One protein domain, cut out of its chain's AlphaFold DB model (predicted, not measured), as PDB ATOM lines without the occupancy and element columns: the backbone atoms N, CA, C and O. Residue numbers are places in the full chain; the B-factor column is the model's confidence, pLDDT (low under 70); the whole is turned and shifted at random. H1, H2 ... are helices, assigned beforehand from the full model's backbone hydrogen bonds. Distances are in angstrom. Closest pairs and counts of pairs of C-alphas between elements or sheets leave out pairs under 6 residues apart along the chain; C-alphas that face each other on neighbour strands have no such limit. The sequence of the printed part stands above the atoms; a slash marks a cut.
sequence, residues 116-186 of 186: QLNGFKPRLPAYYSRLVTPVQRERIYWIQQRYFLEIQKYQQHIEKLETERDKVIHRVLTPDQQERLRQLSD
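AT A GLANCE: This is residues 116 to 186 of the 186 residues of an uncharacterized protein of Planctomycetaceae bacterium (UniProt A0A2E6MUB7). What does the model look like? One long, straight helix, H2, makes the length of a rod, and the chain turns back at both of its ends on the same side: short H1 with the unnamed residues 116 to 125 at one end, H3 as a hooked end at the other. What is it made of, and how large is it? The printed part has 71 residues with three named helices in the order H1, H2, H3 and no named strand, an all-helix class. It is extended, with a radius of gyration of the C-alphas of 21.7 A and spans of 64 by 20 by 19 A.

HOW THE PARTS SIT: How does H1, residues 126 to 130, stand to H2, residues 134 to 171? They are only just apart, their closest C-alphas 8.3 A from each other. How does H3, residues 175 to 185, stand to the others? H2 and H3 are close but not clearly touching: their closest C-alphas, of His 170 and Gln 178, are 7.2 A apart. Their lines stand at a steep tilt of 42 degrees, opposite ways. H1 and H3 are apart. What do the backbones show? In H2 and H3 every O i to N i+4 pair is within hydrogen-bond range; in H1 it is 0 of 1, beside 2 of 2 O i to N i+3 pairs.

IN THESE COORDINATES: Where does H1 begin? C-alpha 126 is at (20.170, -18.628, -33.798), and H1 is 7.6 A long from first to last C-alpha. Where do H2 and H3 run? H2 spans 55.7 A from C-alpha 134 at (29.635, -24.397, -24.691). H3 spans 15.6 A and ends with C-alpha 185 at (-22.257, -24.432, -24.518).

THE WHOLE: How far does it reach? The two C-alphas farthest apart, of Thr 133 and Asp 176, are 64.5 A from each other. Residues 150 to 169, which belong to H2, stand free. Are there cuts, long links or weak places? The printed part has no cut, and the links H1 to H2 and H2 to H3 are tight. The mean pLDDT of the printed part is 93.0, with residues 116 and 186 under 70.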
ATOM      1  N   GLN A 116      15.073 -35.537 -18.229       68.50
ATOM      2  CA  GLN A 116      14.364 -34.953 -19.365       68.50
ATOM      3  C   GLN A 116      12.916 -34.691 -18.939       68.50
ATOM      4  O   GLN A 116      12.196 -35.615 -18.563       68.50
ATOM      5  N   LEU A 117      12.527 -33.417 -18.915       79.81
ATOM      6  CA  LEU A 117      11.170 -33.008 -18.579       79.81
ATOM      7  C   LEU A 117      10.301 -33.155 -19.824       79.81
ATOM      8  O   LEU A 117      10.649 -32.645 -20.892       79.81
ATOM      9  N   ASN A 118       9.158 -33.826 -19.688       83.62
ATOM     10  CA  ASN A 118       8.202 -33.964 -20.783       83.62
ATOM     11  C   ASN A 118       7.774 -32.576 -21.282       83.62
ATOM     12  O   ASN A 118       7.349 -31.724 -20.505       83.62
ATOM     13  N   GLY A 119       7.915 -32.347 -22.589       84.25
ATOM     14  CA  GLY A 119       7.578 -31.073 -23.230       84.25
ATOM     15  C   GLY A 119       8.664 -29.992 -23.160       84.25
ATOM     16  O   GLY A 119       8.579 -29.025 -23.918       84.25
ATOM     17  N   PHE A 120       9.718 -30.153 -22.351       89.69
ATOM     18  CA  PHE A 120      10.831 -29.203 -22.337       89.69
ATOM     19  C   PHE A 120      11.758 -29.440 -23.533       89.69
ATOM     20  O   PHE A 120      12.387 -30.490 -23.663       89.69
ATOM     21  N   LYS A 121      11.861 -28.443 -24.414       89.69
ATOM     22  CA  LYS A 121      12.769 -28.462 -25.566       89.69
ATOM     23  C   LYS A 121      13.746 -27.291 -25.439       89.69
ATOM     24  O   LYS A 121      13.353 -26.171 -25.771       89.69
ATOM     25  N   PRO A 122      14.990 -27.518 -24.979       86.88
ATOM     26  CA  PRO A 122      15.966 -26.445 -24.854       86.88
ATOM     27  C   PRO A 122      16.286 -25.891 -26.243       86.88
ATOM     28  O   PRO A 122      16.680 -26.628 -27.149       86.88
ATOM     29  N   ARG A 123      16.078 -24.589 -26.433       89.88
ATOM     30  CA  ARG A 123      16.362 -23.898 -27.694       89.88
ATOM     31  C   ARG A 123      16.913 -22.516 -27.393       89.88
ATOM     32  O   ARG A 123      16.355 -21.779 -26.585       89.88
ATOM     33  N   LEU A 124      18.003 -22.163 -28.067       90.50
ATOM     34  CA  LEU A 124      18.440 -20.775 -28.156       90.50
ATOM     35  C   LEU A 124      18.079 -20.216 -29.533       90.50
ATOM     36  O   LEU A 124      18.181 -20.942 -30.527       90.50
ATOM     37  N   PRO A 125      17.733 -18.922 -29.618       92.88
ATOM     38  CA  PRO A 125      17.703 -18.215 -30.888       92.88
ATOM     39  C   PRO A 125      19.044 -18.325 -31.629       92.88
ATOM     40  O   PRO A 125      20.112 -18.342 -31.009       92.88
ATOM     41  N   ALA A 126      18.997 -18.359 -32.963       92.31
ATOM     42  CA  ALA A 126      20.170 -18.628 -33.798       92.31
ATOM     43  C   ALA A 126      21.337 -17.660 -33.532       92.31
ATOM     44  O   ALA A 126      22.493 -18.076 -33.515       92.31
ATOM     45  N   TYR A 127      21.060 -16.386 -33.252       94.12
ATOM     46  CA  TYR A 127      22.102 -15.386 -33.009       94.12
ATOM     47  C   TYR A 127      22.905 -15.642 -31.722       94.12
ATOM     48  O   TYR A 127      24.109 -15.396 -31.710       94.12
ATOM     49  N   TYR A 128      22.304 -16.222 -30.673       91.75
ATOM     50  CA  TYR A 128      23.038 -16.582 -29.452       91.75
ATOM     51  C   TYR A 128      24.081 -17.666 -29.707       91.75
ATOM     52  O   TYR A 128      25.120 -17.667 -29.054       91.75
ATOM     53  N   SER A 129      23.851 -18.560 -30.677       88.06
ATOM     54  CA  SER A 129      24.780 -19.659 -30.977       88.06
ATOM     55  C   SER A 129      26.176 -19.181 -31.394       88.06
ATOM     56  O   SER A 129      27.138 -19.915 -31.193       88.06
ATOM     57  N   ARG A 130      26.270 -17.950 -31.918       92.56
ATOM     58  CA  ARG A 130      27.516 -17.279 -32.322       92.56
ATOM     59  C   ARG A 130      28.220 -16.556 -31.169       92.56
ATOM     60  O   ARG A 130      29.369 -16.161 -31.323       92.56
ATOM     61  N   LEU A 131      27.526 -16.337 -30.050       95.12
ATOM     62  CA  LEU A 131      27.999 -15.516 -28.932       95.12
ATOM     63  C   LEU A 131      28.350 -16.346 -27.695       95.12
ATOM     64  O   LEU A 131      29.235 -15.959 -26.937       95.12
ATOM     65  N   VAL A 132      27.643 -17.458 -27.476       94.00
ATOM     66  CA  VAL A 132      27.761 -18.249 -26.245       94.00
ATOM     67  C   VAL A 132      28.786 -19.364 -26.383       94.00
ATOM     68  O   VAL A 132      28.779 -20.127 -27.353       94.00
ATOM     69  N   THR A 133      29.630 -19.515 -25.365       92.94
ATOM     70  CA  THR A 133      30.510 -20.681 -25.250       92.94
ATOM     71  C   THR A 133      29.713 -21.947 -24.914       92.94
ATOM     72  O   THR A 133      28.571 -21.851 -24.450       92.94
ATOM     73  N   PRO A 134      30.284 -23.151 -25.104       90.12
ATOM     74  CA  PRO A 134      29.635 -24.397 -24.691       90.12
ATOM     75  C   PRO A 134      29.214 -24.400 -23.211       90.12
ATOM     76  O   PRO A 134      28.069 -24.711 -22.902       90.12
ATOM     77  N   VAL A 135      30.082 -23.925 -22.311       88.62
ATOM     78  CA  VAL A 135      29.792 -23.830 -20.867       88.62
ATOM     79  C   VAL A 135      28.635 -22.864 -20.584       88.62
ATOM     80  O   VAL A 135      27.720 -23.169 -19.820       88.62
ATOM     81  N   GLN A 136      28.626 -21.695 -21.233       90.75
ATOM     82  CA  GLN A 136      27.516 -20.745 -21.105       90.75
ATOM     83  C   GLN A 136      26.207 -21.331 -21.640       90.75
ATOM     84  O   GLN A 136      25.149 -21.103 -21.059       90.75
ATOM     85  N   ARG A 137      26.264 -22.105 -22.726       92.06
ATOM     86  CA  ARG A 137      25.099 -22.767 -23.317       92.06
ATOM     87  C   ARG A 137      24.469 -23.768 -22.357       92.06
ATOM     88  O   ARG A 137      23.257 -23.731 -22.169       92.06
ATOM     89  N   GLU A 138      25.276 -24.610 -21.721       90.12
ATOM     90  CA  GLU A 138      24.806 -25.539 -20.687       90.12
ATOM     91  C   GLU A 138      24.150 -24.791 -19.524       90.12
ATOM     92  O   GLU A 138      23.058 -25.154 -19.081       90.12
ATOM     93  N   ARG A 139      24.754 -23.677 -19.088       87.88
ATOM     94  CA  ARG A 139      24.173 -22.824 -18.042       87.88
ATOM     95  C   ARG A 139      22.830 -22.240 -18.459       87.88
ATOM     96  O   ARG A 139      21.896 -22.245 -17.661       87.88
ATOM     97  N   ILE A 140      22.715 -21.763 -19.696       91.69
ATOM     98  CA  ILE A 140      21.458 -21.238 -20.238       91.69
ATOM     99  C   ILE A 140      20.391 -22.332 -20.259       91.69
ATOM    100  O   ILE A 140      19.270 -22.078 -19.829       91.69
ATOM    101  N   TYR A 141      20.724 -23.550 -20.687       92.56
ATOM    102  CA  TYR A 141      19.771 -24.663 -20.679       92.56
ATOM    103  C   TYR A 141      19.307 -25.039 -19.276       92.56
ATOM    104  O   TYR A 141      18.110 -25.244 -19.076       92.56
ATOM    105  N   TRP A 142      20.206 -25.045 -18.293       89.88
ATOM    106  CA  TRP A 142      19.829 -25.251 -16.895       89.88
ATOM    107  C   TRP A 142      18.861 -24.164 -16.400       89.88
ATOM    108  O   TRP A 142      17.845 -24.466 -15.772       89.88
ATOM    109  N   ILE A 143      19.132 -22.895 -16.732       91.31
ATOM    110  CA  ILE A 143      18.249 -21.767 -16.395       91.31
ATOM    111  C   ILE A 143      16.874 -21.951 -17.052       91.31
ATOM    112  O   ILE A 143      15.855 -21.851 -16.371       91.31
ATOM    113  N   GLN A 144      16.837 -22.263 -18.352       94.25
ATOM    114  CA  GLN A 144      15.595 -22.511 -19.089       94.25
ATOM    115  C   GLN A 144      14.772 -23.631 -18.446       94.25
ATOM    116  O   GLN A 144      13.562 -23.488 -18.290       94.25
ATOM    117  N   GLN A 145      15.419 -24.723 -18.042       90.94
ATOM    118  CA  GLN A 145      14.749 -25.857 -17.418       90.94
ATOM    119  C   GLN A 145      14.152 -25.497 -16.056       90.94
ATOM    120  O   GLN A 145      13.006 -25.843 -15.769       90.94
ATOM    121  N   ARG A 146      14.910 -24.780 -15.221       90.88
ATOM    122  CA  ARG A 146      14.428 -24.328 -13.915       90.88
ATOM    123  C   ARG A 146      13.193 -23.439 -14.062       90.88
ATOM    124  O   ARG A 146      12.183 -23.688 -13.409       90.88
ATOM    125  N   TYR A 147      13.255 -22.440 -14.940       94.75
ATOM    126  CA  TYR A 147      12.118 -21.547 -15.156       94.75
ATOM    127  C   TYR A 147      10.933 -22.250 -15.812       94.75
ATOM    128  O   TYR A 147       9.799 -21.916 -15.499       94.75
ATOM    129  N   PHE A 148      11.161 -23.252 -16.661       92.94
ATOM    130  CA  PHE A 148      10.078 -24.066 -17.211       92.94
ATOM    131  C   PHE A 148       9.243 -24.732 -16.104       92.94
ATOM    132  O   PHE A 148       8.018 -24.644 -16.133       92.94
ATOM    133  N   LEU A 149       9.889 -25.319 -15.090       92.19
ATOM    134  CA  LEU A 149       9.196 -25.909 -13.936       92.19
ATOM    135  C   LEU A 149       8.426 -24.866 -13.117       92.19
ATOM    136  O   LEU A 149       7.283 -25.100 -12.724       92.19
ATOM    137  N   GLU A 150       9.048 -23.714 -12.859       93.75
ATOM    138  CA  GLU A 150       8.399 -22.619 -12.133       93.75
ATOM    139  C   GLU A 150       7.163 -22.111 -12.899       93.75
ATOM    140  O   GLU A 150       6.093 -21.964 -12.312       93.75
ATOM    141  N   ILE A 151       7.270 -21.936 -14.220       94.75
ATOM    142  CA  ILE A 151       6.158 -21.528 -15.090       94.75
ATOM    143  C   ILE A 151       5.020 -22.551 -15.046       94.75
ATOM    144  O   ILE A 151       3.874 -22.151 -14.853       94.75
ATOM    145  N   GLN A 152       5.311 -23.851 -15.163       95.06
ATOM    146  CA  GLN A 152       4.281 -24.895 -15.093       95.06
ATOM    147  C   GLN A 152       3.508 -24.855 -13.772       95.06
ATOM    148  O   GLN A 152       2.281 -24.955 -13.762       95.06
ATOM    149  N   LYS A 153       4.207 -24.644 -12.653       94.81
ATOM    150  CA  LYS A 153       3.571 -24.482 -11.341       94.81
ATOM    151  C   LYS A 153       2.619 -23.282 -11.318       94.81
ATOM    152  O   LYS A 153       1.516 -23.386 -10.782       94.81
ATOM    153  N   TYR A 154       3.029 -22.143 -11.877       97.81
ATOM    154  CA  TYR A 154       2.170 -20.958 -11.932       97.81
ATOM    155  C   TYR A 154       0.979 -21.142 -12.875       97.81
ATOM    156  O   TYR A 154      -0.115 -20.705 -12.535       97.81
ATOM    157  N   GLN A 155       1.149 -21.837 -13.999       97.31
ATOM    158  CA  GLN A 155       0.052 -22.158 -14.917       97.31
ATOM    159  C   GLN A 155      -1.034 -22.998 -14.236       97.31
ATOM    160  O   GLN A 155      -2.201 -22.631 -14.296       97.31
ATOM    161  N   GLN A 156      -0.656 -24.047 -13.499       96.75
ATOM    162  CA  GLN A 156      -1.610 -24.847 -12.714       96.75
ATOM    163  C   GLN A 156      -2.347 -24.011 -11.662       96.75
ATOM    164  O   GLN A 156      -3.524 -24.227 -11.376       96.75
ATOM    165  N   HIS A 157      -1.651 -23.049 -11.051       95.56
ATOM    166  CA  HIS A 157      -2.274 -22.150 -10.091       95.56
ATOM    167  C   HIS A 157      -3.290 -21.211 -10.755       95.56
ATOM    168  O   HIS A 157      -4.373 -21.016 -10.206       95.56
ATOM    169  N   ILE A 158      -2.958 -20.669 -11.930       98.12
ATOM    170  CA  ILE A 158      -3.855 -19.829 -12.730       98.12
ATOM    171  C   ILE A 158      -5.101 -20.622 -13.133       98.12
ATOM    172  O   ILE A 158      -6.201 -20.180 -12.828       98.12
ATOM    173  N   GLU A 159      -4.940 -21.822 -13.691       98.31
ATOM    174  CA  GLU A 159      -6.053 -22.693 -14.100       98.31
ATOM    175  C   GLU A 159      -7.010 -22.992 -12.933       98.31
ATOM    176  O   GLU A 159      -8.236 -22.934 -13.065       98.31
ATOM    177  N   LYS A 160      -6.454 -23.250 -11.741       98.12
ATOM    178  CA  LYS A 160      -7.252 -23.440 -10.527       98.12
ATOM    179  C   LYS A 160      -8.055 -22.187 -10.175       98.12
ATOM    180  O   LYS A 160      -9.229 -22.299  -9.828       98.12
ATOM    181  N   LEU A 161      -7.436 -21.007 -10.223       98.06
ATOM    182  CA  LEU A 161      -8.118 -19.744  -9.931       98.06
ATOM    183  C   LEU A 161      -9.197 -19.424 -10.967       98.06
ATOM    184  O   LEU A 161     -10.267 -18.961 -10.585       98.06
ATOM    185  N   GLU A 162      -8.943 -19.693 -12.245       98.25
ATOM    186  CA  GLU A 162      -9.922 -19.532 -13.322       98.25
ATOM    187  C   GLU A 162     -11.124 -20.454 -13.108       98.25
ATOM    188  O   GLU A 162     -12.258 -19.984 -13.097       98.25
ATOM    189  N   THR A 163     -10.881 -21.725 -12.785       98.25
ATOM    190  CA  THR A 163     -11.944 -22.685 -12.458       98.25
ATOM    191  C   THR A 163     -12.788 -22.224 -11.264       98.25
ATOM    192  O   THR A 163     -14.016 -22.315 -11.285       98.25
ATOM    193  N   GLU A 164     -12.157 -21.731 -10.195       98.12
ATOM    194  CA  GLU A 164     -12.883 -21.229  -9.021       98.12
ATOM    195  C   GLU A 164     -13.650 -19.937  -9.321       98.12
ATOM    196  O   GLU A 164     -14.801 -19.800  -8.903       98.12
ATOM    197  N   ARG A 165     -13.057 -19.015 -10.088       98.50
ATOM    198  CA  ARG A 165     -13.738 -17.814 -10.584       98.50
ATOM    199  C   ARG A 165     -14.995 -18.205 -11.357       98.50
ATOM    200  O   ARG A 165     -16.064 -17.680 -11.060       98.50
ATOM    201  N   ASP A 166     -14.885 -19.140 -12.292       97.81
ATOM    202  CA  ASP A 166     -15.991 -19.536 -13.162       97.81
ATOM    203  C   ASP A 166     -17.111 -20.220 -12.365       97.81
ATOM    204  O   ASP A 166     -18.287 -19.912 -12.554       97.81
ATOM    205  N   LYS A 167     -16.774 -21.036 -11.357       97.88
ATOM    206  CA  LYS A 167     -17.762 -21.561 -10.393       97.88
ATOM    207  C   LYS A 167     -18.508 -20.449  -9.660       97.88
ATOM    208  O   LYS A 167     -19.720 -20.550  -9.470       97.88
ATOM    209  N   VAL A 168     -17.805 -19.410  -9.206       97.81
ATOM    210  CA  VAL A 168     -18.431 -18.270  -8.517       97.81
ATOM    211  C   VAL A 168     -19.325 -17.483  -9.478       97.81
ATOM    212  O   VAL A 168     -20.439 -17.135  -9.096       97.81
ATOM    213  N   ILE A 169     -18.894 -17.282 -10.726       97.44
ATOM    214  CA  ILE A 169     -19.711 -16.659 -11.779       97.44
ATOM    215  C   ILE A 169     -20.993 -17.469 -12.015       97.44
ATOM    216  O   ILE A 169     -22.082 -16.904 -12.022       97.44
ATOM    217  N   HIS A 170     -20.912 -18.795 -12.125       96.50
ATOM    218  CA  HIS A 170     -22.105 -19.626 -12.309       96.50
ATOM    219  C   HIS A 170     -23.097 -19.524 -11.145       96.50
ATOM    220  O   HIS A 170     -24.308 -19.561 -11.365       96.50
ATOM    221  N   ARG A 171     -22.610 -19.369  -9.907       97.06
ATOM    222  CA  ARG A 171     -23.462 -19.272  -8.708       97.06
ATOM    223  C   ARG A 171     -24.287 -17.991  -8.634       97.06
ATOM    224  O   ARG A 171     -25.288 -17.992  -7.926       97.06
ATOM    225  N   VAL A 172     -23.879 -16.920  -9.315       97.88
ATOM    226  CA  VAL A 172     -24.639 -15.657  -9.316       97.88
ATOM    227  C   VAL A 172     -25.714 -15.601 -10.405       97.88
ATOM    228  O   VAL A 172     -26.499 -14.659 -10.431       97.88
ATOM    229  N   LEU A 173     -25.769 -16.600 -11.290       97.69
ATOM    230  CA  LEU A 173     -26.802 -16.710 -12.318       97.69
ATOM    231  C   LEU A 173     -28.103 -17.271 -11.737       97.69
ATOM    232  O   LEU A 173     -28.086 -18.156 -10.881       97.69
ATOM    233  N   THR A 174     -29.240 -16.802 -12.253       98.25
ATOM    234  CA  THR A 174     -30.544 -17.402 -11.941       98.25
ATOM    235  C   THR A 174     -30.673 -18.794 -12.575       98.25
ATOM    236  O   THR A 174     -29.986 -19.083 -13.559       98.25
ATOM    237  N   PRO A 175     -31.566 -19.671 -12.073       97.12
ATOM    238  CA  PRO A 175     -31.780 -20.993 -12.666       97.12
ATOM    239  C   PRO A 175     -32.098 -20.945 -14.171       97.12
ATOM    240  O   PRO A 175     -31.507 -21.696 -14.945       97.12
ATOM    241  N   ASP A 176     -32.943 -20.001 -14.601       97.62
ATOM    242  CA  ASP A 176     -33.287 -19.805 -16.016       97.62
ATOM    243  C   ASP A 176     -32.075 -19.372 -16.857       97.62
ATOM    244  O   ASP A 176     -31.910 -19.799 -18.001       97.62
ATOM    245  N   GLN A 177     -31.201 -18.528 -16.296       97.75
ATOM    246  CA  GLN A 177     -29.961 -18.108 -16.955       97.75
ATOM    247  C   GLN A 177     -28.961 -19.261 -17.067       97.75
ATOM    248  O   GLN A 177     -28.293 -19.383 -18.089       97.75
ATOM    249  N   GLN A 178     -28.869 -20.119 -16.048       95.69
ATOM    250  CA  GLN A 178     -28.022 -21.312 -16.087       95.69
ATOM    251  C   GLN A 178     -28.496 -22.312 -17.145       95.69
ATOM    252  O   GLN A 178     -27.666 -22.884 -17.845       95.69
ATOM    253  N   GLU A 179     -29.809 -22.506 -17.289       95.81
ATOM    254  CA  GLU A 179     -30.382 -23.369 -18.327       95.81
ATOM    255  C   GLU A 179     -30.075 -22.841 -19.732       95.81
ATOM    256  O   GLU A 179     -29.573 -23.579 -20.576       95.81
ATOM    257  N   ARG A 180     -30.269 -21.536 -19.963       96.50
ATOM    258  CA  ARG A 180     -29.876 -20.906 -21.235       96.50
ATOM    259  C   ARG A 180     -28.380 -21.025 -21.505       96.50
ATOM    260  O   ARG A 180     -27.990 -21.220 -22.646       96.50
ATOM    261  N   LEU A 181     -27.544 -20.906 -20.475       95.12
ATOM    262  CA  LEU A 181     -26.099 -21.040 -20.630       95.12
ATOM    263  C   LEU A 181     -25.698 -22.462 -21.045       95.12
ATOM    264  O   LEU A 181     -24.830 -22.592 -21.900       95.12
ATOM    265  N   ARG A 182     -26.357 -23.502 -20.507       93.88
ATOM    266  CA  ARG A 182     -26.151 -24.898 -20.938       93.88
ATOM    267  C   ARG A 182     -26.464 -25.085 -22.425       93.88
ATOM    268  O   ARG A 182     -25.665 -25.670 -23.139       93.88
ATOM    269  N   GLN A 183     -27.569 -24.506 -22.896       95.06
ATOM    270  CA  GLN A 183     -27.985 -24.578 -24.305       95.06
ATOM    271  C   GLN A 183     -27.027 -23.864 -25.275       95.06
ATOM    272  O   GLN A 183     -27.075 -24.126 -26.470       95.06
ATOM    273  N   LEU A 184     -26.197 -22.935 -24.785       94.56
ATOM    274  CA  LEU A 184     -25.216 -22.196 -25.591       94.56
ATOM    275  C   LEU A 184     -23.821 -22.840 -25.591       94.56
ATOM    276  O   LEU A 184     -22.976 -22.431 -26.384       94.56
ATOM    277  N   SER A 185     -23.553 -23.757 -24.657       86.69
ATOM    278  CA  SER A 185     -22.257 -24.432 -24.518       86.69
ATOM    279  C   SER A 185     -22.174 -25.787 -25.226       86.69
ATOM    280  O   SER A 185     -21.066 -26.313 -25.338       86.69
ATOM    281  N   ASP A 186     -23.319 -26.331 -25.651       68.00
ATOM    282  CA  ASP A 186     -23.438 -27.521 -26.510       68.00
ATOM    283  C   ASP A 186     -23.195 -27.167 -27.990       68.00
ATOM    284  O   ASP A 186     -22.548 -27.981 -28.691       68.00
TER     285      ASP A 186